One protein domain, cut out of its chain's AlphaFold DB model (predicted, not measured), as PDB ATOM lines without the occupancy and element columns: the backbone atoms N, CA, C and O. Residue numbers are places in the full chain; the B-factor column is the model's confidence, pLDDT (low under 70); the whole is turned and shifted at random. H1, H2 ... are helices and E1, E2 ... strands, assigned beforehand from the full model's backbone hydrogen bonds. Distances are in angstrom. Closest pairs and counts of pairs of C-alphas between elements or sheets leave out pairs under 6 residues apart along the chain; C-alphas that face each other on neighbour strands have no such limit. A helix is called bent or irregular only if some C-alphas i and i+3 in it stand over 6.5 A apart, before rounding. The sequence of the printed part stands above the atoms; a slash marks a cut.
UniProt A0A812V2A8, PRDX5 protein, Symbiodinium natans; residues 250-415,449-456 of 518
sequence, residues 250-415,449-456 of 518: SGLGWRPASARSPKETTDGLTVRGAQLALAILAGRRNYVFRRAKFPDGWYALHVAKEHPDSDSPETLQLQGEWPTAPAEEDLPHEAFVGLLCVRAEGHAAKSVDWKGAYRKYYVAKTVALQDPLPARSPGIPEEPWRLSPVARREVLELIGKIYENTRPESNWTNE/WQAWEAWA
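Overview. This is residues 250 to 415 and 449 to 456 of the 518 residues of the protein "PRDX5 protein" of Symbiodinium natans (UniProt A0A812V2A8). A strongly twisted five-stranded sheet, curled like part of a barrel, has H1 packed on one face and H3 on the opposite face, with H2 beyond H1, off the sheet. The long bent hairpin of E4 and E5 runs through the sheet, and H4 only grazes it. The 174 printed residues, under half of them in named elements, run E1 H1 E2 E3 H2 E4 E5 H3 H4, class mixed; the mixed sheet's order is E1 E3 E4 E5 E2. The whole is compact, radius of gyration of the C-alphas 15.5 A, spanning 43 by 38 by 30 A.

Along the chain. Find C-alpha 268 at (-15.301, 31.752, -42.678), where E1, residues 268 to 271, begins. E3 is residues 297 to 303, E2 287 to 290. E4, 335 to 347, spans 28.7 A and bends by 77 degrees at residue 338; E5, 359 to 374, spans 27.9 A and bends by 110 degrees at residue 370. H1 is 274 to 281, H2 313 to 321, H3 389 to 398, and H4, 449 to 454, ends at (-28.241, 21.363, -61.663).

Arrangement. Look for N 269 and O 300, 2.8 A, between parallel E1 and E3. Antiparallel pairs are E3 and E4 (N 301 and O 338, 2.8 A), E4 and E5 (N 341 and O 365, 2.8 A) and E5 and E2 (N 361 and O 288, 3.0 A). H1 is on the sheet, height 7.2 A; its closest C-alpha to E5 is Leu 281, 5.8 A from Thr 366. H3 is on the opposite face, height 9.3 A; C-alphas 370 and 398 are 5.9 A apart. H2 is close to H1 but not clearly touching: C-alphas 276 and 318, 7.7 A. Every O i to N i+4 pair is within hydrogen-bond range in H1 and H2; H3 has 5 of 6, H4 1 of 2.

Size, cuts and confidence. C-alphas 352 and 397 are farthest apart, 45.1 A. Residues 416 to 448 are not printed; the gap is 33.1 A. Links H2 to E4, E4 to E5 and E5 to H3 are long. Confidence is under 70 in 46 residues, among them 347 to 357 and 449 to 456.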
ATOM      1  N   SER A 250       0.247  32.716 -34.624       41.59
ATOM      2  CA  SER A 250       1.212  31.760 -35.196       41.59
ATOM      3  C   SER A 250       1.014  30.307 -34.738       41.59
ATOM      4  O   SER A 250       1.255  29.385 -35.516       41.59
ATOM      5  N   GLY A 251       0.583  30.070 -33.492       37.78
ATOM      6  CA  GLY A 251       0.580  28.729 -32.884       37.78
ATOM      7  C   GLY A 251      -0.761  27.980 -32.837       37.78
ATOM      8  O   GLY A 251      -0.766  26.753 -32.713       37.78
ATOM      9  N   LEU A 252      -1.902  28.676 -32.906       39.03
ATOM     10  CA  LEU A 252      -3.248  28.077 -32.788       39.03
ATOM     11  C   LEU A 252      -4.202  28.439 -33.932       39.03
ATOM     12  O   LEU A 252      -5.255  27.805 -34.055       39.03
ATOM     13  N   GLY A 253      -3.825  29.409 -34.763       44.81
ATOM     14  CA  GLY A 253      -4.653  29.956 -35.826       44.81
ATOM     15  C   GLY A 253      -5.666  30.988 -35.326       44.81
ATOM     16  O   GLY A 253      -6.113  30.977 -34.174       44.81
ATOM     17  N   TRP A 254      -6.035  31.877 -36.246       54.53
ATOM     18  CA  TRP A 254      -7.142  32.825 -36.125       54.53
ATOM     19  C   TRP A 254      -8.436  32.138 -35.647       54.53
ATOM     20  O   TRP A 254      -8.724  30.993 -36.009       54.53
ATOM     21  N   ARG A 255      -9.200  32.826 -34.786       62.25
ATOM     22  CA  ARG A 255     -10.396  32.286 -34.117       62.25
ATOM     23  C   ARG A 255     -11.672  32.910 -34.697       62.25
ATOM     24  O   ARG A 255     -12.054  33.982 -34.233       62.25
ATOM     25  N   PRO A 256     -12.355  32.237 -35.637       71.69
ATOM     26  CA  PRO A 256     -13.456  32.835 -36.379       71.69
ATOM     27  C   PRO A 256     -14.657  33.214 -35.506       71.69
ATOM     28  O   PRO A 256     -15.120  32.451 -34.645       71.69
ATOM     29  N   ALA A 257     -15.208  34.387 -35.800       80.44
ATOM     30  CA  ALA A 257     -16.430  34.940 -35.246       80.44
ATOM     31  C   ALA A 257     -17.684  34.174 -35.689       80.44
ATOM     32  O   ALA A 257     -18.047  34.177 -36.859       80.44
ATOM     33  N   SER A 258     -18.400  33.575 -34.737       88.25
ATOM     34  CA  SER A 258     -19.781  33.143 -34.966       88.25
ATOM     35  C   SER A 258     -20.694  34.360 -35.104       88.25
ATOM     36  O   SER A 258     -20.778  35.175 -34.177       88.25
ATOM     37  N   ALA A 259     -21.432  34.436 -36.202       89.19
ATOM     38  CA  ALA A 259     -22.550  35.357 -36.375       89.19
ATOM     39  C   ALA A 259     -23.863  34.766 -35.817       89.19
ATOM     40  O   ALA A 259     -24.021  33.542 -35.777       89.19
ATOM     41  N   ARG A 260     -24.820  35.597 -35.367       88.31
ATOM     42  CA  ARG A 260     -26.099  35.093 -34.811       88.31
ATOM     43  C   ARG A 260     -27.103  34.767 -35.912       88.31
ATOM     44  O   ARG A 260     -27.810  33.763 -35.826       88.31
ATOM     45  N   SER A 261     -27.110  35.567 -36.974       91.00
ATOM     46  CA  SER A 261     -27.876  35.341 -38.202       91.00
ATOM     47  C   SER A 261     -26.959  35.163 -39.424       91.00
ATOM     48  O   SER A 261     -25.803  35.586 -39.385       91.00
ATOM     49  N   PRO A 262     -27.461  34.618 -40.553       89.06
ATOM     50  CA  PRO A 262     -26.701  34.559 -41.806       89.06
ATOM     51  C   PRO A 262     -26.203  35.936 -42.272       89.06
ATOM     52  O   PRO A 262     -25.128  36.043 -42.854       89.06
ATOM     53  N   LYS A 263     -26.981  36.990 -41.988       86.31
ATOM     54  CA  LYS A 263     -26.727  38.376 -42.405       86.31
ATOM     55  C   LYS A 263     -25.565  39.037 -41.665       86.31
ATOM     56  O   LYS A 263     -24.935  39.937 -42.203       86.31
ATOM     57  N   GLU A 264     -25.281  38.586 -40.449       86.69
ATOM     58  CA  GLU A 264     -24.153  39.053 -39.636       86.69
ATOM     59  C   GLU A 264     -22.835  38.342 -39.984       86.69
ATOM     60  O   GLU A 264     -21.822  38.621 -39.348       86.69
ATOM     61  N   THR A 265     -22.822  37.392 -40.929       91.19
ATOM     62  CA  THR A 265     -21.640  36.549 -41.168       91.19
ATOM     63  C   THR A 265     -20.449  37.377 -41.645       91.19
ATOM     64  O   THR A 265     -20.439  37.906 -42.754       91.19
ATOM     65  N   THR A 266     -19.418  37.445 -40.805       87.25
ATOM     66  CA  THR A 266     -18.139  38.099 -41.098       87.25
ATOM     67  C   THR A 266     -17.062  37.093 -41.492       87.25
ATOM     68  O   THR A 266     -16.255  37.368 -42.381       87.25
ATOM     69  N   ASP A 267     -17.066  35.919 -40.857       89.00
ATOM     70  CA  ASP A 267     -15.917  35.020 -40.785       89.00
ATOM     71  C   ASP A 267     -16.230  33.632 -41.363       89.00
ATOM     72  O   ASP A 267     -17.345  33.111 -41.269       89.00
ATOM     73  N   GLY A 268     -15.219  33.016 -41.965       90.94
ATOM     74  CA  GLY A 268     -15.301  31.752 -42.678       90.94
ATOM     75  C   GLY A 268     -14.830  30.523 -41.905       90.94
ATOM     76  O   GLY A 268     -13.974  30.569 -41.021       90.94
ATOM     77  N   LEU A 269     -15.365  29.376 -42.314       91.25
ATOM     78  CA  LEU A 269     -14.956  28.040 -41.913       91.25
ATOM     79  C   LEU A 269     -14.526  27.288 -43.179       91.25
ATOM     80  O   LEU A 269     -15.352  26.832 -43.969       91.25
ATOM     81  N   THR A 270     -13.212  27.155 -43.367       90.38
ATOM     82  CA  THR A 270     -12.636  26.470 -44.532       90.38
ATOM     83  C   THR A 270     -12.821  24.956 -44.455       90.38
ATOM     84  O   THR A 270     -12.579  24.344 -43.408       90.38
ATOM     85  N   VAL A 271     -13.214  24.341 -45.570       91.00
ATOM     86  CA  VAL A 271     -13.107  22.900 -45.852       91.00
ATOM     87  C   VAL A 271     -12.025  22.644 -46.906       91.00
ATOM     88  O   VAL A 271     -11.675  23.537 -47.675       91.00
ATOM     89  N   ARG A 272     -11.480  21.422 -46.929       87.12
ATOM     90  CA  ARG A 272     -10.656  20.940 -48.045       87.12
ATOM     91  C   ARG A 272     -11.569  20.234 -49.038       87.12
ATOM     92  O   ARG A 272     -12.296  19.329 -48.634       87.12
ATOM     93  N   GLY A 273     -11.518  20.677 -50.284       90.00
ATOM     94  CA  GLY A 273     -12.326  20.169 -51.379       90.00
ATOM     95  C   GLY A 273     -13.753  20.710 -51.491       90.00
ATOM     96  O   GLY A 273     -14.424  21.024 -50.500       90.00
ATOM     97  N   ALA A 274     -14.211  20.817 -52.733       93.31
ATOM     98  CA  ALA A 274     -15.455  21.462 -53.127       93.31
ATOM     99  C   ALA A 274     -16.653  20.501 -53.123       93.31
ATOM    100  O   ALA A 274     -17.731  20.889 -52.669       93.31
ATOM    101  N   GLN A 275     -16.471  19.230 -53.505       93.88
ATOM    102  CA  GLN A 275     -17.455  18.161 -53.294       93.88
ATOM    103  C   GLN A 275     -17.853  18.087 -51.813       93.88
ATOM    104  O   GLN A 275     -19.033  17.951 -51.490       93.88
ATOM    105  N   LEU A 276     -16.886  18.232 -50.895       92.75
ATOM    106  CA  LEU A 276     -17.140  18.255 -49.453       92.75
ATOM    107  C   LEU A 276     -17.976  19.477 -49.039       92.75
ATOM    108  O   LEU A 276     -18.899  19.344 -48.232       92.75
ATOM    109  N   ALA A 277     -17.685  20.653 -49.595       94.19
ATOM    110  CA  ALA A 277     -18.468  21.862 -49.352       94.19
ATOM    111  C   ALA A 277     -19.915  21.705 -49.854       94.19
ATOM    112  O   ALA A 277     -20.870  21.942 -49.112       94.19
ATOM    113  N   LEU A 278     -20.078  21.217 -51.085       94.06
ATOM    114  CA  LEU A 278     -21.369  20.940 -51.706       94.06
ATOM    115  C   LEU A 278     -22.164  19.882 -50.921       94.06
ATOM    116  O   LEU A 278     -23.361  20.055 -50.699       94.06
ATOM    117  N   ALA A 279     -21.513  18.827 -50.421       93.06
ATOM    118  CA  ALA A 279     -22.145  17.799 -49.591       93.06
ATOM    119  C   ALA A 279     -22.656  18.338 -48.243       93.06
ATOM    120  O   ALA A 279     -23.659  17.838 -47.728       93.06
ATOM    121  N   ILE A 280     -22.005  19.361 -47.680       94.06
ATOM    122  CA  ILE A 280     -22.491  20.078 -46.493       94.06
ATOM    123  C   ILE A 280     -23.710  20.937 -46.858       94.06
ATOM    124  O   ILE A 280     -24.749  20.829 -46.209       94.06
ATOM    125  N   LEU A 281     -23.628  21.744 -47.925       93.12
ATOM    126  CA  LEU A 281     -24.732  22.615 -48.360       93.12
ATOM    127  C   LEU A 281     -25.989  21.835 -48.766       93.12
ATOM    128  O   LEU A 281     -27.095  22.254 -48.431       93.12
ATOM    129  N   ALA A 282     -25.820  20.684 -49.423       90.81
ATOM    130  CA  ALA A 282     -26.890  19.775 -49.828       90.81
ATOM    131  C   ALA A 282     -27.418  18.873 -48.689       90.81
ATOM    132  O   ALA A 282     -28.209  17.965 -48.952       90.81
ATOM    133  N   GLY A 283     -26.961  19.062 -47.444       89.19
ATOM    134  CA  GLY A 283     -27.430  18.306 -46.277       89.19
ATOM    135  C   GLY A 283     -26.949  16.856 -46.191       89.19
ATOM    136  O   GLY A 283     -27.321  16.130 -45.269       89.19
ATOM    137  N   ARG A 284     -26.111  16.407 -47.133       89.12
ATOM    138  CA  ARG A 284     -25.605  15.028 -47.192       89.12
ATOM    139  C   ARG A 284     -24.630  14.739 -46.052       89.12
ATOM    140  O   ARG A 284     -24.705  13.665 -45.463       89.12
ATOM    141  N   ARG A 285     -23.799  15.722 -45.683       90.25
ATOM    142  CA  ARG A 285     -22.891  15.669 -44.531       90.25
ATOM    143  C   ARG A 285     -23.307  16.685 -43.466       90.25
ATOM    144  O   ARG A 285     -23.113  17.883 -43.636       90.25
ATOM    145  N   ASN A 286     -23.821  16.198 -42.335       91.69
ATOM    146  CA  ASN A 286     -24.259  17.033 -41.208       91.69
ATOM    147  C   ASN A 286     -23.180  17.298 -40.136       91.69
ATOM    148  O   ASN A 286     -23.486  17.909 -39.116       91.69
ATOM    149  N   TYR A 287     -21.917  16.910 -40.375       90.69
ATOM    150  CA  TYR A 287     -20.813  17.098 -39.421       90.69
ATOM    151  C   TYR A 287     -19.522  17.649 -40.023       90.69
ATOM    152  O   TYR A 287     -18.977  17.102 -40.989       90.69
ATOM    153  N   VAL A 288     -18.960  18.659 -39.350       90.38
ATOM    154  CA  VAL A 288     -17.576  19.111 -39.542       90.38
ATOM    155  C   VAL A 288     -16.753  18.861 -38.276       90.38
ATOM    156  O   VAL A 288     -17.171  19.169 -37.161       90.38
ATOM    157  N   PHE A 289     -15.558  18.294 -38.446       87.38
ATOM    158  CA  PHE A 289     -14.613  18.028 -37.358       87.38
ATOM    159  C   PHE A 289     -13.482  19.056 -37.402       87.38
ATOM    160  O   PHE A 289     -12.908  19.295 -38.468       87.38
ATOM    161  N   ARG A 290     -13.145  19.692 -36.275       84.31
ATOM    162  CA  ARG A 290     -12.044  20.678 -36.202       84.31
ATOM    163  C   ARG A 290     -11.248  20.525 -34.905       84.31
ATOM    164  O   ARG A 290     -11.813  20.183 -33.871       84.31
ATOM    165  N   ARG A 291      -9.937  20.797 -34.954       75.12
ATOM    166  CA  ARG A 291      -9.069  20.850 -33.755       75.12
ATOM    167  C   ARG A 291      -9.285  22.138 -32.949       75.12
ATOM    168  O   ARG A 291      -9.309  22.103 -31.723       75.12
ATOM    169  N   ALA A 292      -9.472  23.267 -33.634       77.06
ATOM    170  CA  ALA A 292      -9.772  24.549 -33.001       77.06
ATOM    171  C   ALA A 292     -11.177  24.563 -32.365       77.06
ATOM    172  O   ALA A 292     -12.077  23.823 -32.784       77.06
ATOM    173  N   LYS A 293     -11.370  25.424 -31.354       80.06
ATOM    174  CA  LYS A 293     -12.693  25.707 -30.781       80.06
ATOM    175  C   LYS A 293     -13.368  26.829 -31.575       80.06
ATOM    176  O   LYS A 293     -12.958  27.978 -31.459       80.06
ATOM    177  N   PHE A 294     -14.421  26.480 -32.299       82.31
ATOM    178  CA  PHE A 294     -15.382  27.413 -32.872       82.31
ATOM    179  C   PHE A 294     -16.477  27.658 -31.817       82.31
ATOM    180  O   PHE A 294     -16.862  26.714 -31.115       82.31
ATOM    181  N   PRO A 295     -16.926  28.904 -31.618       87.25
ATOM    182  CA  PRO A 295     -18.240  29.189 -31.048       87.25
ATOM    183  C   PRO A 295     -19.397  28.611 -31.892       87.25
ATOM    184  O   PRO A 295     -19.204  28.204 -33.037       87.25
ATOM    185  N   ASP A 296     -20.599  28.587 -31.320       91.38
ATOM    186  CA  ASP A 296     -21.820  28.164 -32.014       91.38
ATOM    187  C   ASP A 296     -22.424  29.352 -32.782       91.38
ATOM    188  O   ASP A 296     -22.495  30.460 -32.249       91.38
ATOM    189  N   GLY A 297     -22.878  29.126 -34.017       94.12
ATOM    190  CA  GLY A 297     -23.465  30.158 -34.879       94.12
ATOM    191  C   GLY A 297     -23.029  30.066 -36.343       94.12
ATOM    192  O   GLY A 297     -22.565  29.021 -36.803       94.12
ATOM    193  N   TRP A 298     -23.227  31.156 -37.082       95.00
ATOM    194  CA  TRP A 298     -23.037  31.239 -38.531       95.00
ATOM    195  C   TRP A 298     -21.604  31.576 -38.945       95.00
ATOM    196  O   TRP A 298     -20.956  32.423 -38.331       95.00
ATOM    197  N   TYR A 299     -21.165  30.926 -40.025       94.69
ATOM    198  CA  TYR A 299     -19.866  31.072 -40.677       94.69
ATOM    199  C   TYR A 299     -20.007  30.963 -42.200       94.69
ATOM    200  O   TYR A 299     -20.869  30.233 -42.695       94.69
ATOM    201  N   ALA A 300     -19.130  31.621 -42.954       94.12
ATOM    202  CA  ALA A 300     -19.062  31.475 -44.406       94.12
ATOM    203  C   ALA A 300     -18.354  30.162 -44.785       94.12
ATOM    204  O   ALA A 300     -17.280  29.853 -44.273       94.12
ATOM    205  N   LEU A 301     -18.928  29.364 -45.683       94.50
ATOM    206  CA  LEU A 301     -18.319  28.114 -46.132       94.50
ATOM    207  C   LEU A 301     -17.283  28.406 -47.217       94.50
ATOM    208  O   LEU A 301     -17.645  28.709 -48.354       94.50
ATOM    209  N   HIS A 302     -16.007  28.297 -46.858       93.56
ATOM    210  CA  HIS A 302     -14.886  28.532 -47.763       93.56
ATOM    211  C   HIS A 302     -14.276  27.217 -48.278       93.56
ATOM    212  O   HIS A 302     -14.108  26.268 -47.507       93.56
ATOM    213  N   VAL A 303     -13.888  27.174 -49.555       92.25
ATOM    214  CA  VAL A 303     -13.230  26.019 -50.190       92.25
ATOM    215  C   VAL A 303     -11.744  26.291 -50.415       92.25
ATOM    216  O   VAL A 303     -11.374  27.182 -51.178       92.25
ATOM    217  N   ALA A 304     -10.875  25.512 -49.766       87.44
ATOM    218  CA  ALA A 304      -9.423  25.622 -49.925       87.44
ATOM    219  C   ALA A 304      -8.957  25.443 -51.385       87.44
ATOM    220  O   ALA A 304      -9.621  24.785 -52.176       87.44
ATOM    221  N   LYS A 305      -7.766  25.966 -51.713       82.62
ATOM    222  CA  LYS A 305      -7.091  25.732 -53.004       82.62
ATOM    223  C   LYS A 305      -6.707  24.264 -53.225       82.62
ATOM    224  O   LYS A 305      -6.653  23.794 -54.353       82.62
ATOM    225  N   GLU A 306      -6.396  23.555 -52.142       77.75
ATOM    226  CA  GLU A 306      -6.026  22.140 -52.185       77.75
ATOM    227  C   GLU A 306      -7.236  21.271 -52.541       77.75
ATOM    228  O   GLU A 306      -8.121  21.062 -51.703       77.75
ATOM    229  N   HIS A 307      -7.219  20.707 -53.751       81.69
ATOM    230  CA  HIS A 307      -8.002  19.516 -54.064       81.69
ATOM    231  C   HIS A 307      -7.608  18.384 -53.093       81.69
ATOM    232  O   HIS A 307      -6.414  18.194 -52.824       81.69
ATOM    233  N   PRO A 308      -8.567  17.619 -52.548       78.81
ATOM    234  CA  PRO A 308      -8.269  16.399 -51.822       78.81
ATOM    235  C   PRO A 308      -7.694  15.355 -52.787       78.81
ATOM    236  O   PRO A 308      -8.055  15.306 -53.961       78.81
ATOM    237  N   ASP A 309      -6.825  14.486 -52.274       80.12
ATOM    238  CA  ASP A 309      -6.372  13.293 -52.995       80.12
ATOM    239  C   ASP A 309      -7.598  12.469 -53.449       80.12
ATOM    240  O   ASP A 309      -8.547  12.279 -52.674       80.12
ATOM    241  N   SER A 310      -7.609  11.996 -54.701       82.12
ATOM    242  CA  SER A 310      -8.694  11.159 -55.235       82.12
ATOM    243  C   SER A 310      -8.857   9.874 -54.428       82.12
ATOM    244  O   SER A 310      -9.976   9.405 -54.225       82.12
ATOM    245  N   ASP A 311      -7.741   9.365 -53.904       83.31
ATOM    246  CA  ASP A 311      -7.667   8.146 -53.108       83.31
ATOM    247  C   ASP A 311      -7.804   8.449 -51.598       83.31
ATOM    248  O   ASP A 311      -7.670   7.551 -50.757       83.31
ATOM    249  N   SER A 312      -8.099   9.705 -51.218       79.94
ATOM    250  CA  SER A 312      -8.376  10.050 -49.821       79.94
ATOM    251  C   SER A 312      -9.653   9.342 -49.344       79.94
ATOM    252  O   SER A 312     -10.659   9.338 -50.060       79.94
ATOM    253  N   PRO A 313      -9.678   8.757 -48.130       78.75
ATOM    254  CA  PRO A 313     -10.869   8.067 -47.643       78.75
ATOM    255  C   PRO A 313     -12.129   8.938 -47.546       78.75
ATOM    256  O   PRO A 313     -13.215   8.402 -47.726       78.75
ATOM    257  N   GLU A 314     -12.024  10.255 -47.334       78.12
ATOM    258  CA  GLU A 314     -13.164  11.177 -47.419       78.12
ATOM    259  C   GLU A 314     -13.676  11.313 -48.860       78.12
ATOM    260  O   GLU A 314     -14.890  11.321 -49.052       78.12
ATOM    261  N   THR A 315     -12.787  11.378 -49.859       82.19
ATOM    262  CA  THR A 315     -13.159  11.406 -51.286       82.19
ATOM    263  C   THR A 315     -13.842  10.095 -51.678       82.19
ATOM    264  O   THR A 315     -14.950  10.102 -52.208       82.19
ATOM    265  N   LEU A 316     -13.235   8.955 -51.333       86.31
ATOM    266  CA  LEU A 316     -13.768   7.622 -51.626       86.31
ATOM    267  C   LEU A 316     -15.081   7.334 -50.875       86.31
ATOM    268  O   LEU A 316     -15.993   6.731 -51.441       86.31
ATOM    269  N   GLN A 317     -15.225   7.792 -49.624       85.50
ATOM    270  CA  GLN A 317     -16.495   7.721 -48.891       85.50
ATOM    271  C   GLN A 317     -17.557   8.610 -49.545       85.50
ATOM    272  O   GLN A 317     -18.697   8.175 -49.698       85.50
ATOM    273  N   LEU A 318     -17.198   9.827 -49.969       85.62
ATOM    274  CA  LEU A 318     -18.135  10.740 -50.620       85.62
ATOM    275  C   LEU A 318     -18.622  10.193 -51.964       85.62
ATOM    276  O   LEU A 318     -19.820  10.219 -52.224       85.62
ATOM    277  N   GLN A 319     -17.724   9.626 -52.770       87.75
ATOM    278  CA  GLN A 319     -18.063   8.939 -54.017       87.75
ATOM    279  C   GLN A 319     -18.903   7.674 -53.773       87.75
ATOM    280  O   GLN A 319     -19.788   7.368 -54.565       87.75
ATOM    281  N   GLY A 320     -18.671   6.947 -52.673       89.75
ATOM    282  CA  GLY A 320     -19.464   5.770 -52.301       89.75
ATOM    283  C   GLY A 320     -20.883   6.102 -51.817       89.75
ATOM    284  O   GLY A 320     -21.837   5.421 -52.192       89.75
ATOM    285  N   GLU A 321     -21.042   7.151 -51.004       86.62
ATOM    286  CA  GLU A 321     -22.343   7.599 -50.478       86.62
ATOM    287  C   GLU A 321     -23.105   8.528 -51.439       86.62
ATOM    288  O   GLU A 321     -24.335   8.622 -51.381       86.62
ATOM    289  N   TRP A 322     -22.398   9.201 -52.349       91.69
ATOM    290  CA  TRP A 322     -22.966  10.043 -53.398       91.69
ATOM    291  C   TRP A 322     -22.256   9.822 -54.753       91.69
ATOM    292  O   TRP A 322     -21.567  10.716 -55.243       91.69
ATOM    293  N   PRO A 323     -22.494   8.680 -55.441       90.94
ATOM    294  CA  PRO A 323     -21.890   8.375 -56.751       90.94
ATOM    295  C   PRO A 323     -22.322   9.295 -57.909       90.94
ATOM    296  O   PRO A 323     -21.956   9.062 -59.057       90.94
ATOM    297  N   THR A 324     -23.161  10.293 -57.625       92.50
ATOM    298  CA  THR A 324     -23.651  11.313 -58.562       92.50
ATOM    299  C   THR A 324     -23.286  12.730 -58.113       92.50
ATOM    300  O   THR A 324     -23.940  13.693 -58.514       92.50
ATOM    301  N   ALA A 325     -22.272  12.865 -57.253       89.31
ATOM    302  CA  ALA A 325     -21.595  14.136 -57.036       89.31
ATOM    303  C   ALA A 325     -20.886  14.583 -58.338       89.31
ATOM    304  O   ALA A 325     -20.433  13.722 -59.099       89.31
ATOM    305  N   PRO A 326     -20.759  15.895 -58.599       90.75
ATOM    306  CA  PRO A 326     -19.920  16.414 -59.684       90.75
ATOM    307  C   PRO A 326     -18.457  16.018 -59.501       90.75
ATOM    308  O   PRO A 326     -18.040  15.705 -58.384       90.75
ATOM    309  N   ALA A 327     -17.663  16.091 -60.569       89.56
ATOM    310  CA  ALA A 327     -16.215  15.984 -60.449       89.56
ATOM    311  C   ALA A 327     -15.669  17.122 -59.560       89.56
ATOM    312  O   ALA A 327     -16.285  18.181 -59.443       89.56
ATOM    313  N   GLU A 328     -14.546  16.898 -58.885       90.50
ATOM    314  CA  GLU A 328     -13.995  17.873 -57.933       90.50
ATOM    315  C   GLU A 328     -13.462  19.112 -58.669       90.50
ATOM    316  O   GLU A 328     -13.661  20.248 -58.247       90.50
ATOM    317  N   GLU A 329     -12.852  18.876 -59.826       88.88
ATOM    318  CA  GLU A 329     -12.337  19.858 -60.772       88.88
ATOM    319  C   GLU A 329     -13.418  20.750 -61.419       88.88
ATOM    320  O   GLU A 329     -13.103  21.856 -61.859       88.88
ATOM    321  N   ASP A 330     -14.684  20.317 -61.442       90.12
ATOM    322  CA  ASP A 330     -15.813  21.098 -61.977       90.12
ATOM    323  C   ASP A 330     -16.365  22.127 -60.968       90.12
ATOM    324  O   ASP A 330     -17.230  22.938 -61.312       90.12
ATOM    325  N   LEU A 331     -15.902  22.091 -59.713       91.75
ATOM    326  CA  LEU A 331     -16.500  22.811 -58.588       91.75
ATOM    327  C   LEU A 331     -15.626  23.982 -58.079       91.75
ATOM    328  O   LEU A 331     -14.396  23.938 -58.155       91.75
ATOM    329  N   PRO A 332     -16.239  25.044 -57.516       89.88
ATOM    330  CA  PRO A 332     -15.531  26.255 -57.090       89.88
ATOM    331  C   PRO A 332     -14.520  26.026 -55.951       89.88
ATOM    332  O   PRO A 332     -14.871  25.534 -54.879       89.88
ATOM    333  N   HIS A 333     -13.280  26.472 -56.177       89.31
ATOM    334  CA  HIS A 333     -12.144  26.479 -55.241       89.31
ATOM    335  C   HIS A 333     -11.617  27.919 -55.045       89.31
ATOM    336  O   HIS A 333     -11.850  28.777 -55.896       89.31
ATOM    337  N   GLU A 334     -10.921  28.202 -53.932       89.25
ATOM    338  CA  GLU A 334     -10.533  29.568 -53.495       89.25
ATOM    339  C   GLU A 334     -11.730  30.550 -53.413       89.25
ATOM    340  O   GLU A 334     -11.619  31.746 -53.711       89.25
ATOM    341  N   ALA A 335     -12.894  30.039 -52.999       91.12
ATOM    342  CA  ALA A 335     -14.163  30.765 -52.985       91.12
ATOM    343  C   ALA A 335     -15.016  30.464 -51.740       91.12
ATOM    344  O   ALA A 335     -14.957  29.376 -51.158       91.12
ATOM    345  N   PHE A 336     -15.859  31.427 -51.364       92.19
ATOM    346  CA  PHE A 336     -16.990  31.232 -50.463       92.19
ATOM    347  C   PHE A 336     -18.201  30.744 -51.269       92.19
ATOM    348  O   PHE A 336     -18.670  31.433 -52.172       92.19
ATOM    349  N   VAL A 337     -18.721  29.561 -50.940       93.62
ATOM    350  CA  VAL A 337     -19.770  28.866 -51.722       93.62
ATOM    351  C   VAL A 337     -21.134  28.826 -51.025       93.62
ATOM    352  O   VAL A 337     -22.136  28.372 -51.578       93.62
ATOM    353  N   GLY A 338     -21.185  29.286 -49.778       94.06
ATOM    354  CA  GLY A 338     -22.375  29.264 -48.942       94.06
ATOM    355  C   GLY A 338     -22.105  29.813 -47.548       94.06
ATOM    356  O   GLY A 338     -21.018  30.307 -47.258       94.06
ATOM    357  N   LEU A 339     -23.084  29.656 -46.667       95.00
ATOM    358  CA  LEU A 339     -22.995  29.873 -45.227       95.00
ATOM    359  C   LEU A 339     -23.442  28.594 -44.508       95.00
ATOM    360  O   LEU A 339     -24.321  27.874 -44.993       95.00
ATOM    361  N   LEU A 340     -22.895  28.339 -43.322       95.88
ATOM    362  CA  LEU A 340     -23.344  27.270 -42.437       95.88
ATOM    363  C   LEU A 340     -23.475  27.743 -40.987       95.88
ATOM    364  O   LEU A 340     -22.673  28.540 -40.511       95.88
ATOM    365  N   CYS A 341     -24.466  27.208 -40.281       95.56
ATOM    366  CA  CYS A 341     -24.643  27.373 -38.844       95.56
ATOM    367  C   CYS A 341     -24.147  26.115 -38.130       95.56
ATOM    368  O   CYS A 341     -24.681  25.027 -38.368       95.56
ATOM    369  N   VAL A 342     -23.139  26.251 -37.267       94.69
ATOM    370  CA  VAL A 342     -22.572  25.136 -36.496       94.69
ATOM    371  C   VAL A 342     -23.002  25.154 -35.031       94.69
ATOM    372  O   VAL A 342     -23.188  26.218 -34.442       94.69
ATOM    373  N   ARG A 343     -23.115  23.962 -34.436       92.44
ATOM    374  CA  ARG A 343     -23.299  23.758 -32.991       92.44
ATOM    375  C   ARG A 343     -22.315  22.724 -32.454       92.44
ATOM    376  O   ARG A 343     -22.155  21.665 -33.064       92.44
ATOM    377  N   ALA A 344     -21.648  23.004 -31.340       88.94
ATOM    378  CA  ALA A 344     -20.667  22.101 -30.745       88.94
ATOM    379  C   ALA A 344     -21.344  20.983 -29.930       88.94
ATOM    380  O   ALA A 344     -21.742  21.185 -28.787       88.94
ATOM    381  N   GLU A 345     -21.413  19.769 -30.481       83.56
ATOM    382  CA  GLU A 345     -21.983  18.609 -29.771       83.56
ATOM    383  C   GLU A 345     -21.030  18.014 -28.726       83.56
ATOM    384  O   GLU A 345     -21.465  17.387 -27.761       83.56
ATOM    385  N   GLY A 346     -19.718  18.193 -28.903       74.19
ATOM    386  CA  GLY A 346     -18.728  17.717 -27.943       74.19
ATOM    387  C   GLY A 346     -17.354  17.453 -28.546       74.19
ATOM    388  O   GLY A 346     -16.946  18.046 -29.548       74.19
ATOM    389  N   HIS A 347     -16.621  16.551 -27.901       65.62
ATOM    390  CA  HIS A 347     -15.366  16.017 -28.417       65.62
ATOM    391  C   HIS A 347     -15.654  14.740 -29.210       65.62
ATOM    392  O   HIS A 347     -16.520  13.955 -28.822       65.62
ATOM    393  N   ALA A 348     -14.908  14.520 -30.290       60.56
ATOM    394  CA  ALA A 348     -14.818  13.205 -30.912       60.56
ATOM    395  C   ALA A 348     -14.175  12.194 -29.937       60.56
ATOM    396  O   ALA A 348     -13.737  12.550 -28.834       60.56
ATOM    397  N   ALA A 349     -14.102  10.928 -30.347       55.66
ATOM    398  CA  ALA A 349     -13.340   9.925 -29.615       55.66
ATOM    399  C   ALA A 349     -11.864  10.353 -29.446       55.66
ATOM    400  O   ALA A 349     -11.370  11.291 -30.074       55.66
ATOM    401  N   LYS A 350     -11.144   9.697 -28.529       49.06
ATOM    402  CA  LYS A 350      -9.735  10.025 -28.279       49.06
ATOM    403  C   LYS A 350      -8.849   9.510 -29.415       49.06
ATOM    404  O   LYS A 350      -8.256   8.440 -29.284       49.06
ATOM    405  N   SER A 351      -8.694  10.322 -30.458       45.03
ATOM    406  CA  SER A 351      -7.548  10.247 -31.365       45.03
ATOM    407  C   SER A 351      -6.260  10.134 -30.536       45.03
ATOM    408  O   SER A 351      -6.038  10.915 -29.605       45.03
ATOM    409  N   VAL A 352      -5.467   9.096 -30.806       40.94
ATOM    410  CA  VAL A 352      -4.452   8.587 -29.861       40.94
ATOM    411  C   VAL A 352      -3.136   9.380 -29.914       40.94
ATOM    412  O   VAL A 352      -2.305   9.239 -29.021       40.94
ATOM    413  N   ASP A 353      -2.961  10.242 -30.922       48.66
ATOM    414  CA  ASP A 353      -1.698  10.927 -31.211       48.66
ATOM    415  C   ASP A 353      -1.728  12.464 -31.057       48.66
ATOM    416  O   ASP A 353      -2.758  13.143 -31.011       48.66
ATOM    417  N   TRP A 354      -0.528  13.018 -30.914       42.16
ATOM    418  CA  TRP A 354      -0.211  14.306 -30.291       42.16
ATOM    419  C   TRP A 354      -0.547  15.563 -31.121       42.16
ATOM    420  O   TRP A 354       0.352  16.294 -31.521       42.16
ATOM    421  N   LYS A 355      -1.826  15.930 -31.302       46.38
ATOM    422  CA  LYS A 355      -2.182  17.349 -31.604       46.38
ATOM    423  C   LYS A 355      -3.566  17.827 -31.128       46.38
ATOM    424  O   LYS A 355      -4.116  18.786 -31.667       46.38
ATOM    425  N   GLY A 356      -4.078  17.209 -30.059       56.03
ATOM    426  CA  GLY A 356      -5.330  17.582 -29.388       56.03
ATOM    427  C   GLY A 356      -6.567  16.881 -29.962       56.03
ATOM    428  O   GLY A 356      -6.598  16.519 -31.134       56.03
ATOM    429  N   ALA A 357      -7.587  16.679 -29.122       66.06
ATOM    430  CA  ALA A 357      -8.823  16.006 -29.524       66.06
ATOM    431  C   ALA A 357      -9.666  16.882 -30.465       66.06
ATOM    432  O   ALA A 357      -9.849  18.076 -30.211       66.06
ATOM    433  N   TYR A 358     -10.224  16.279 -31.517       71.69
ATOM    434  CA  TYR A 358     -11.164  16.964 -32.402       71.69
ATOM    435  C   TYR A 358     -12.471  17.276 -31.674       71.69
ATOM    436  O   TYR A 358     -12.938  16.529 -30.813       71.69
ATOM    437  N   ARG A 359     -13.090  18.386 -32.064       82.81
ATOM    438  CA  ARG A 359     -14.454  18.756 -31.696       82.81
ATOM    439  C   ARG A 359     -15.386  18.405 -32.852       82.81
ATOM    440  O   ARG A 359     -15.050  18.673 -34.010       82.81
ATOM    441  N   LYS A 360     -16.522  17.785 -32.523       88.94
ATOM    442  CA  LYS A 360     -17.607  17.444 -33.452       88.94
ATOM    443  C   LYS A 360     -18.582  18.620 -33.472       88.94
ATOM    444  O   LYS A 360     -19.113  18.985 -32.422       88.94
ATOM    445  N   TYR A 361     -18.792  19.213 -34.644       91.62
ATOM    446  CA  TYR A 361     -19.751  20.298 -34.830       91.62
ATOM    447  C   TYR A 361     -20.854  19.860 -35.784       91.62
ATOM    448  O   TYR A 361     -20.579  19.506 -36.936       91.62
ATOM    449  N   TYR A 362     -22.090  19.905 -35.297       93.44
ATOM    450  CA  TYR A 362     -23.288  19.696 -36.097       93.44
ATOM    451  C   TYR A 362     -23.504  20.880 -37.029       93.44
ATOM    452  O   TYR A 362     -23.469  22.022 -36.575       93.44
ATOM    453  N   VAL A 363     -23.764  20.619 -38.307       94.81
ATOM    454  CA  VAL A 363     -24.174  21.645 -39.269       94.81
ATOM    455  C   VAL A 363     -25.695  21.746 -39.244       94.81
ATOM    456  O   VAL A 363     -26.389  21.028 -39.962       94.81
ATOM    457  N   ALA A 364     -26.204  22.624 -38.378       92.94
ATOM    458  CA  ALA A 364     -27.622  22.739 -38.050       92.94
ATOM    459  C   ALA A 364     -28.455  23.401 -39.157       92.94
ATOM    460  O   ALA A 364     -29.588  22.989 -39.398       92.94
ATOM    461  N   LYS A 365     -27.904  24.423 -39.823       94.00
ATOM    462  CA  LYS A 365     -28.553  25.138 -40.936       94.00
ATOM    463  C   LYS A 365     -27.530  25.477 -42.023       94.00
ATOM    464  O   LYS A 365     -26.353  25.654 -41.708       94.00
ATOM    465  N   THR A 366     -27.966  25.612 -43.273       94.06
ATOM    466  CA  THR A 366     -27.121  26.067 -44.396       94.06
ATOM    467  C   THR A 366     -27.843  27.076 -45.289       94.06
ATOM    468  O   THR A 366     -29.073  27.126 -45.348       94.06
ATOM    469  N   VAL A 367     -27.056  27.885 -46.000       92.56
ATOM    470  CA  VAL A 367     -27.490  28.732 -47.119       92.56
ATOM    471  C   VAL A 367     -26.484  28.515 -48.246       92.56
ATOM    472  O   VAL A 367     -25.318  28.856 -48.087       92.56
ATOM    473  N   ALA A 368     -26.891  27.930 -49.371       90.88
ATOM    474  CA  ALA A 368     -26.046  27.926 -50.567       90.88
ATOM    475  C   ALA A 368     -26.087  29.321 -51.210       90.88
ATOM    476  O   ALA A 368     -27.171  29.904 -51.300       90.88
ATOM    477  N   LEU A 369     -24.939  29.849 -51.642       88.81
ATOM    478  CA  LEU A 369     -24.909  31.108 -52.386       88.81
ATOM    479  C   LEU A 369     -25.342  30.882 -53.841       88.81
ATOM    480  O   LEU A 369     -25.133  29.806 -54.405       88.81
ATOM    481  N   GLN A 370     -25.967  31.908 -54.421       82.88
ATOM    482  CA  GLN A 370     -26.367  31.936 -55.833       82.88
ATOM    483  C   GLN A 370     -25.197  32.204 -56.785       82.88
ATOM    484  O   GLN A 370     -25.334  31.900 -57.955       82.88
ATOM    485  N   ASP A 371     -24.065  32.706 -56.290       84.19
ATOM    486  CA  ASP A 371     -22.800  32.825 -57.016       84.19
ATOM    487  C   ASP A 371     -21.644  32.608 -56.009       84.19
ATOM    488  O   ASP A 371     -21.734  33.107 -54.880       84.19
ATOM    489  N   PRO A 372     -20.565  31.871 -56.345       89.12
ATOM    490  CA  PRO A 372     -19.408  31.717 -55.468       89.12
ATOM    491  C   PRO A 372     -18.614  33.023 -55.386       89.12
ATOM    492  O   PRO A 372     -18.151  33.545 -56.400       89.12
ATOM    493  N   LEU A 373     -18.418  33.537 -54.174       87.88
ATOM    494  CA  LEU A 373     -17.729  34.810 -53.954       87.88
ATOM    495  C   LEU A 373     -16.220  34.572 -53.787       87.88
ATOM    496  O   LEU A 373     -15.833  33.617 -53.106       87.88
ATOM    497  N   PRO A 374     -15.339  35.407 -54.368       82.75
ATOM    498  CA  PRO A 374     -13.896  35.204 -54.275       82.75
ATOM    499  C   PRO A 374     -13.423  35.290 -52.819       82.75
ATOM    500  O   PRO A 374     -13.754  36.237 -52.105       82.75
ATOM    501  N   ALA A 375     -12.606  34.328 -52.379       71.50
ATOM    502  CA  ALA A 375     -12.109  34.297 -51.000       71.50
ATOM    503  C   ALA A 375     -11.180  35.471 -50.657       71.50
ATOM    504  O   ALA A 375     -11.066  35.890 -49.507       71.50
ATOM    505  N   ARG A 376     -10.501  36.007 -51.674       63.91
ATOM    506  CA  ARG A 376      -9.531  37.091 -51.542       63.91
ATOM    507  C   ARG A 376     -10.255  38.435 -51.579       63.91
ATOM    508  O   ARG A 376     -10.634  38.906 -52.651       63.91
ATOM    509  N   SER A 377     -10.387  39.086 -50.422       47.81
ATOM    510  CA  SER A 377     -10.693  40.521 -50.376       47.81
ATOM    511  C   SER A 377      -9.592  41.294 -51.119       47.81
ATOM    512  O   SER A 377      -8.419  41.123 -50.770       47.81
ATOM    513  N   PRO A 378      -9.907  42.150 -52.111       35.66
ATOM    514  CA  PRO A 378      -8.896  42.969 -52.772       35.66
ATOM    515  C   PRO A 378      -8.222  43.917 -51.765       35.66
ATOM    516  O   PRO A 378      -8.805  44.924 -51.371       35.66
ATOM    517  N   GLY A 379      -7.001  43.578 -51.337       34.22
ATOM    518  CA  GLY A 379      -6.169  44.416 -50.462       34.22
ATOM    519  C   GLY A 379      -5.836  43.877 -49.063       34.22
ATOM    520  O   GLY A 379      -5.155  44.595 -48.341       34.22
ATOM    521  N   ILE A 380      -6.257  42.664 -48.667       46.91
ATOM    522  CA  ILE A 380      -5.842  42.055 -47.377       46.91
ATOM    523  C   ILE A 380      -5.368  40.600 -47.587       46.91
ATOM    524  O   ILE A 380      -6.194  39.684 -47.566       46.91
ATOM    525  N   PRO A 381      -4.062  40.361 -47.816       42.22
ATOM    526  CA  PRO A 381      -3.493  39.012 -47.920       42.22
ATOM    527  C   PRO A 381      -3.564  38.176 -46.629       42.22
ATOM    528  O   PRO A 381      -3.583  36.948 -46.702       42.22
ATOM    529  N   GLU A 382      -3.584  38.815 -45.457       49.22
ATOM    530  CA  GLU A 382      -3.350  38.169 -44.155       49.22
ATOM    531  C   GLU A 382      -4.613  37.571 -43.505       49.22
ATOM    532  O   GLU A 382      -4.502  36.723 -42.619       49.22
ATOM    533  N   GLU A 383      -5.815  37.956 -43.956       59.00
ATOM    534  CA  GLU A 383      -7.105  37.446 -43.453       59.00
ATOM    535  C   GLU A 383      -7.899  36.672 -44.539       59.00
ATOM    536  O   GLU A 383      -9.033  37.038 -44.860       59.00
ATOM    537  N   PRO A 384      -7.369  35.563 -45.106       54.78
ATOM    538  CA  PRO A 384      -7.984  34.834 -46.232       54.78
ATOM    539  C   PRO A 384      -9.333  34.168 -45.911       54.78
ATOM    540  O   PRO A 384      -9.958  33.570 -46.782       54.78
ATOM    541  N   TRP A 385      -9.769  34.223 -44.652       70.69
ATOM    542  CA  TRP A 385     -10.981  33.581 -44.157       70.69
ATOM    543  C   TRP A 385     -12.106  34.572 -43.829       70.69
ATOM    544  O   TRP A 385     -13.115  34.146 -43.275       70.69
ATOM    545  N   ARG A 386     -11.975  35.870 -44.135       78.25
ATOM    546  CA  ARG A 386     -13.010  36.872 -43.827       78.25
ATOM    547  C   ARG A 386     -13.752  37.338 -45.078       78.25
ATOM    548  O   ARG A 386     -13.144  37.605 -46.110       78.25
ATOM    549  N   LEU A 387     -15.072  37.490 -44.977       79.38
ATOM    550  CA  LEU A 387     -15.875  38.110 -46.028       79.38
ATOM    551  C   LEU A 387     -15.523  39.601 -46.127       79.38
ATOM    552  O   LEU A 387     -15.663  40.348 -45.150       79.38
ATOM    553  N   SER A 388     -15.098  40.026 -47.320       76.56
ATOM    554  CA  SER A 388     -14.848  41.433 -47.655       76.56
ATOM    555  C   SER A 388     -16.128  42.273 -47.523       76.56
ATOM    556  O   SER A 388     -17.224  41.724 -47.631       76.56
ATOM    557  N   PRO A 389     -16.059  43.608 -47.363       75.12
ATOM    558  CA  PRO A 389     -17.260  44.452 -47.337       75.12
ATOM    559  C   PRO A 389     -18.130  44.346 -48.602       75.12
ATOM    560  O   PRO A 389     -19.332  44.589 -48.541       75.12
ATOM    561  N   VAL A 390     -17.541  43.960 -49.742       69.88
ATOM    562  CA  VAL A 390     -18.271  43.640 -50.979       69.88
ATOM    563  C   VAL A 390     -18.994  42.300 -50.822       69.88
ATOM    564  O   VAL A 390     -20.220  42.267 -50.898       69.88
ATOM    565  N   ALA A 391     -18.265  41.242 -50.455       77.56
ATOM    566  CA  ALA A 391     -18.816  39.902 -50.271       77.56
ATOM    567  C   ALA A 391     -19.856  39.827 -49.139       77.56
ATOM    568  O   ALA A 391     -20.790  39.040 -49.221       77.56
ATOM    569  N   ARG A 392     -19.759  40.671 -48.098       82.06
ATOM    570  CA  ARG A 392     -20.797  40.821 -47.061       82.06
ATOM    571  C   ARG A 392     -22.103  41.376 -47.651       82.06
ATOM    572  O   ARG A 392     -23.168  40.876 -47.306       82.06
ATOM    573  N   ARG A 393     -22.048  42.363 -48.559       77.44
ATOM    574  CA  ARG A 393     -23.246  42.883 -49.257       77.44
ATOM    575  C   ARG A 393     -23.817  41.870 -50.245       77.44
ATOM    576  O   ARG A 393     -25.018  41.635 -50.233       77.44
ATOM    577  N   GLU A 394     -22.961  41.206 -51.013       74.69
ATOM    578  CA  GLU A 394     -23.376  40.124 -51.913       74.69
ATOM    579  C   GLU A 394     -24.018  38.975 -51.117       74.69
ATOM    580  O   GLU A 394     -25.086  38.505 -51.481       74.69
ATOM    581  N   VAL A 395     -23.480  38.594 -49.952       77.56
ATOM    582  CA  VAL A 395     -24.150  37.668 -49.022       77.56
ATOM    583  C   VAL A 395     -25.524  38.195 -48.582       77.56
ATOM    584  O   VAL A 395     -26.495  37.443 -48.632       77.56
ATOM    585  N   LEU A 396     -25.650  39.467 -48.183       78.12
ATOM    586  CA  LEU A 396     -26.934  40.058 -47.769       78.12
ATOM    587  C   LEU A 396     -28.011  40.010 -48.869       78.12
ATOM    588  O   LEU A 396     -29.188  39.841 -48.542       78.12
ATOM    589  N   GLU A 397     -27.614  40.142 -50.135       74.00
ATOM    590  CA  GLU A 397     -28.494  40.112 -51.311       74.00
ATOM    591  C   GLU A 397     -28.762  38.683 -51.825       74.00
ATOM    592  O   GLU A 397     -29.867  38.384 -52.278       74.00
ATOM    593  N   LEU A 398     -27.781  37.780 -51.712       66.12
ATOM    594  CA  LEU A 398     -27.828  36.410 -52.239       66.12
ATOM    595  C   LEU A 398     -28.258  35.352 -51.205       66.12
ATOM    596  O   LEU A 398     -28.401  34.184 -51.583       66.12
ATOM    597  N   ILE A 399     -28.514  35.717 -49.936       68.94
ATOM    598  CA  ILE A 399     -29.186  34.840 -48.956       68.94
ATOM    599  C   ILE A 399     -30.577  34.470 -49.490       68.94
ATOM    600  O   ILE A 399     -31.557  35.204 -49.363       68.94
ATOM    601  N   GLY A 400     -30.643  33.289 -50.103       66.62
ATOM    602  CA  GLY A 400     -31.881  32.651 -50.520       66.62
ATOM    603  C   GLY A 400     -32.605  32.006 -49.338       66.62
ATOM    604  O   GLY A 400     -32.656  32.526 -48.224       66.62
ATOM    605  N   LYS A 401     -33.174  30.820 -49.566       75.69
ATOM    606  CA  LYS A 401     -33.808  30.052 -48.488       75.69
ATOM    607  C   LYS A 401     -32.746  29.505 -47.532       75.69
ATOM    608  O   LYS A 401     -31.764  28.913 -47.974       75.69
ATOM    609  N   ILE A 402     -32.992  29.659 -46.233       82.62
ATOM    610  CA  ILE A 402     -32.303  28.896 -45.193       82.62
ATOM    611  C   ILE A 402     -32.840  27.464 -45.239       82.62
ATOM    612  O   ILE A 402     -34.053  27.255 -45.314       82.62
ATOM    613  N   TYR A 403     -31.944  26.484 -45.184       81.69
ATOM    614  CA  TYR A 403     -32.294  25.073 -45.050       81.69
ATOM    615  C   TYR A 403     -31.925  24.586 -43.656       81.69
ATOM    616  O   TYR A 403     -30.873  24.949 -43.122       81.69
ATOM    617  N   GLU A 404     -32.792  23.764 -43.076       84.06
ATOM    618  CA  GLU A 404     -32.556  23.134 -41.782       84.06
ATOM    619  C   GLU A 404     -32.137  21.683 -41.947       84.06
ATOM    620  O   GLU A 404     -32.725  20.912 -42.709       84.06
ATOM    621  N   ASN A 405     -31.113  21.299 -41.191       79.19
ATOM    622  CA  ASN A 405     -30.663  19.927 -41.142       79.19
ATOM    623  C   ASN A 405     -31.542  19.151 -40.162       79.19
ATOM    624  O   ASN A 405     -31.335  19.184 -38.949       79.19
ATOM    625  N   THR A 406     -32.551  18.471 -40.701       77.50
ATOM    626  CA  THR A 406     -33.476  17.614 -39.944       77.50
ATOM    627  C   THR A 406     -33.063  16.139 -39.956       77.50
ATOM    628  O   THR A 406     -33.842  15.274 -39.555       77.50
ATOM    629  N   ARG A 407     -31.856  15.817 -40.440       73.81
ATOM    630  CA  ARG A 407     -31.352  14.439 -40.473       73.81
ATOM    631  C   ARG A 407     -30.847  13.992 -39.095       73.81
ATOM    632  O   ARG A 407     -30.165  14.773 -38.434       73.81
ATOM    633  N   PRO A 408     -31.080  12.725 -38.692       68.94
ATOM    634  CA  PRO A 408     -30.317  12.110 -37.606       68.94
ATOM    635  C   PRO A 408     -28.821  12.054 -37.970       68.94
ATOM    636  O   PRO A 408     -28.437  12.376 -39.098       68.94
ATOM    637  N   GLU A 409     -27.964  11.642 -37.030       67.56
ATOM    638  CA  GLU A 409     -26.522  11.559 -37.283       67.56
ATOM    639  C   GLU A 409     -26.229  10.782 -38.578       67.56
ATOM    640  O   GLU A 409     -26.665   9.640 -38.736       67.56
ATOM    641  N   SER A 410     -25.517  11.399 -39.528       67.00
ATOM    642  CA  SER A 410     -25.093  10.686 -40.738       67.00
ATOM    643  C   SER A 410     -24.024   9.644 -40.391       67.00
ATOM    644  O   SER A 410     -23.294   9.799 -39.414       67.00
ATOM    645  N   ASN A 411     -23.866   8.606 -41.218       64.06
ATOM    646  CA  ASN A 411     -22.902   7.515 -40.977       64.06
ATOM    647  C   ASN A 411     -21.413   7.957 -41.010       64.06
ATOM    648  O   ASN A 411     -20.512   7.151 -40.781       64.06
ATOM    649  N   TRP A 412     -21.156   9.254 -41.208       63.66
ATOM    650  CA  TRP A 412     -19.876   9.962 -41.081       63.66
ATOM    651  C   TRP A 412     -19.423  10.150 -39.613       63.66
ATOM    652  O   TRP A 412     -18.628  11.042 -39.314       63.66
ATOM    653  N   THR A 413     -19.944   9.349 -38.678       54.59
ATOM    654  CA  THR A 413     -19.607   9.375 -37.241       54.59
ATOM    655  C   THR A 413     -18.273   8.713 -36.909       54.59
ATOM    656  O   THR A 413     -17.696   9.007 -35.862       54.59
ATOM    657  N   ASN A 414     -17.764   7.841 -37.782       55.75
ATOM    658  CA  ASN A 414     -16.443   7.235 -37.623       55.75
ATOM    659  C   ASN A 414     -15.341   8.297 -37.765       55.75
ATOM    660  O   ASN A 414     -15.340   9.058 -38.734       55.75
ATOM    661  N   GLU A 415     -14.366   8.320 -36.847       53.91
ATOM    662  CA  GLU A 415     -13.153   9.121 -37.056       53.91
ATOM    663  C   GLU A 415     -12.438   8.627 -38.333       53.91
ATOM    664  O   GLU A 415     -12.167   7.425 -38.443       53.91
ATOM    665  N   TRP A 449     -20.767  26.673 -64.171       47.97
ATOM    666  CA  TRP A 449     -21.784  27.320 -63.344       47.97
ATOM    667  C   TRP A 449     -23.157  26.630 -63.425       47.97
ATOM    668  O   TRP A 449     -23.740  26.288 -62.398       47.97
ATOM    669  N   GLN A 450     -23.665  26.357 -64.634       49.03
ATOM    670  CA  GLN A 450     -24.938  25.637 -64.803       49.03
ATOM    671  C   GLN A 450     -24.900  24.223 -64.204       49.03
ATOM    672  O   GLN A 450     -25.934  23.709 -63.773       49.03
ATOM    673  N   ALA A 451     -23.710  23.624 -64.114       53.94
ATOM    674  CA  ALA A 451     -23.480  22.412 -63.348       53.94
ATOM    675  C   ALA A 451     -23.843  22.608 -61.858       53.94
ATOM    676  O   ALA A 451     -24.650  21.838 -61.345       53.94
ATOM    677  N   TRP A 452     -23.331  23.631 -61.161       56.72
ATOM    678  CA  TRP A 452     -23.584  23.842 -59.721       56.72
ATOM    679  C   TRP A 452     -25.081  23.910 -59.364       56.72
ATOM    680  O   TRP A 452     -25.520  23.243 -58.424       56.72
ATOM    681  N   GLU A 453     -25.891  24.640 -60.141       53.78
ATOM    682  CA  GLU A 453     -27.347  24.694 -59.921       53.78
ATOM    683  C   GLU A 453     -28.048  23.353 -60.213       53.78
ATOM    684  O   GLU A 453     -28.946  22.948 -59.468       53.78
ATOM    685  N   ALA A 454     -27.641  22.641 -61.269       56.62
ATOM    686  CA  ALA A 454     -28.241  21.363 -61.663       56.62
ATOM    687  C   ALA A 454     -27.849  20.195 -60.737       56.62
ATOM    688  O   ALA A 454     -28.664  19.307 -60.474       56.62
ATOM    689  N   TRP A 455     -26.620  20.204 -60.214       55.81
ATOM    690  CA  TRP A 455     -26.058  19.180 -59.326       55.81
ATOM    691  C   TRP A 455     -26.320  19.429 -57.835       55.81
ATOM    692  O   TRP A 455     -25.825  18.687 -56.981       55.81
ATOM    693  N   ALA A 456     -27.194  20.383 -57.514       49.78
ATOM    694  CA  ALA A 456     -27.853  20.481 -56.220       49.78
ATOM    695  C   ALA A 456     -29.314  19.954 -56.246       49.78
ATOM    696  O   ALA A 456     -30.213  20.675 -55.791       49.78
TER     697      ALA A 456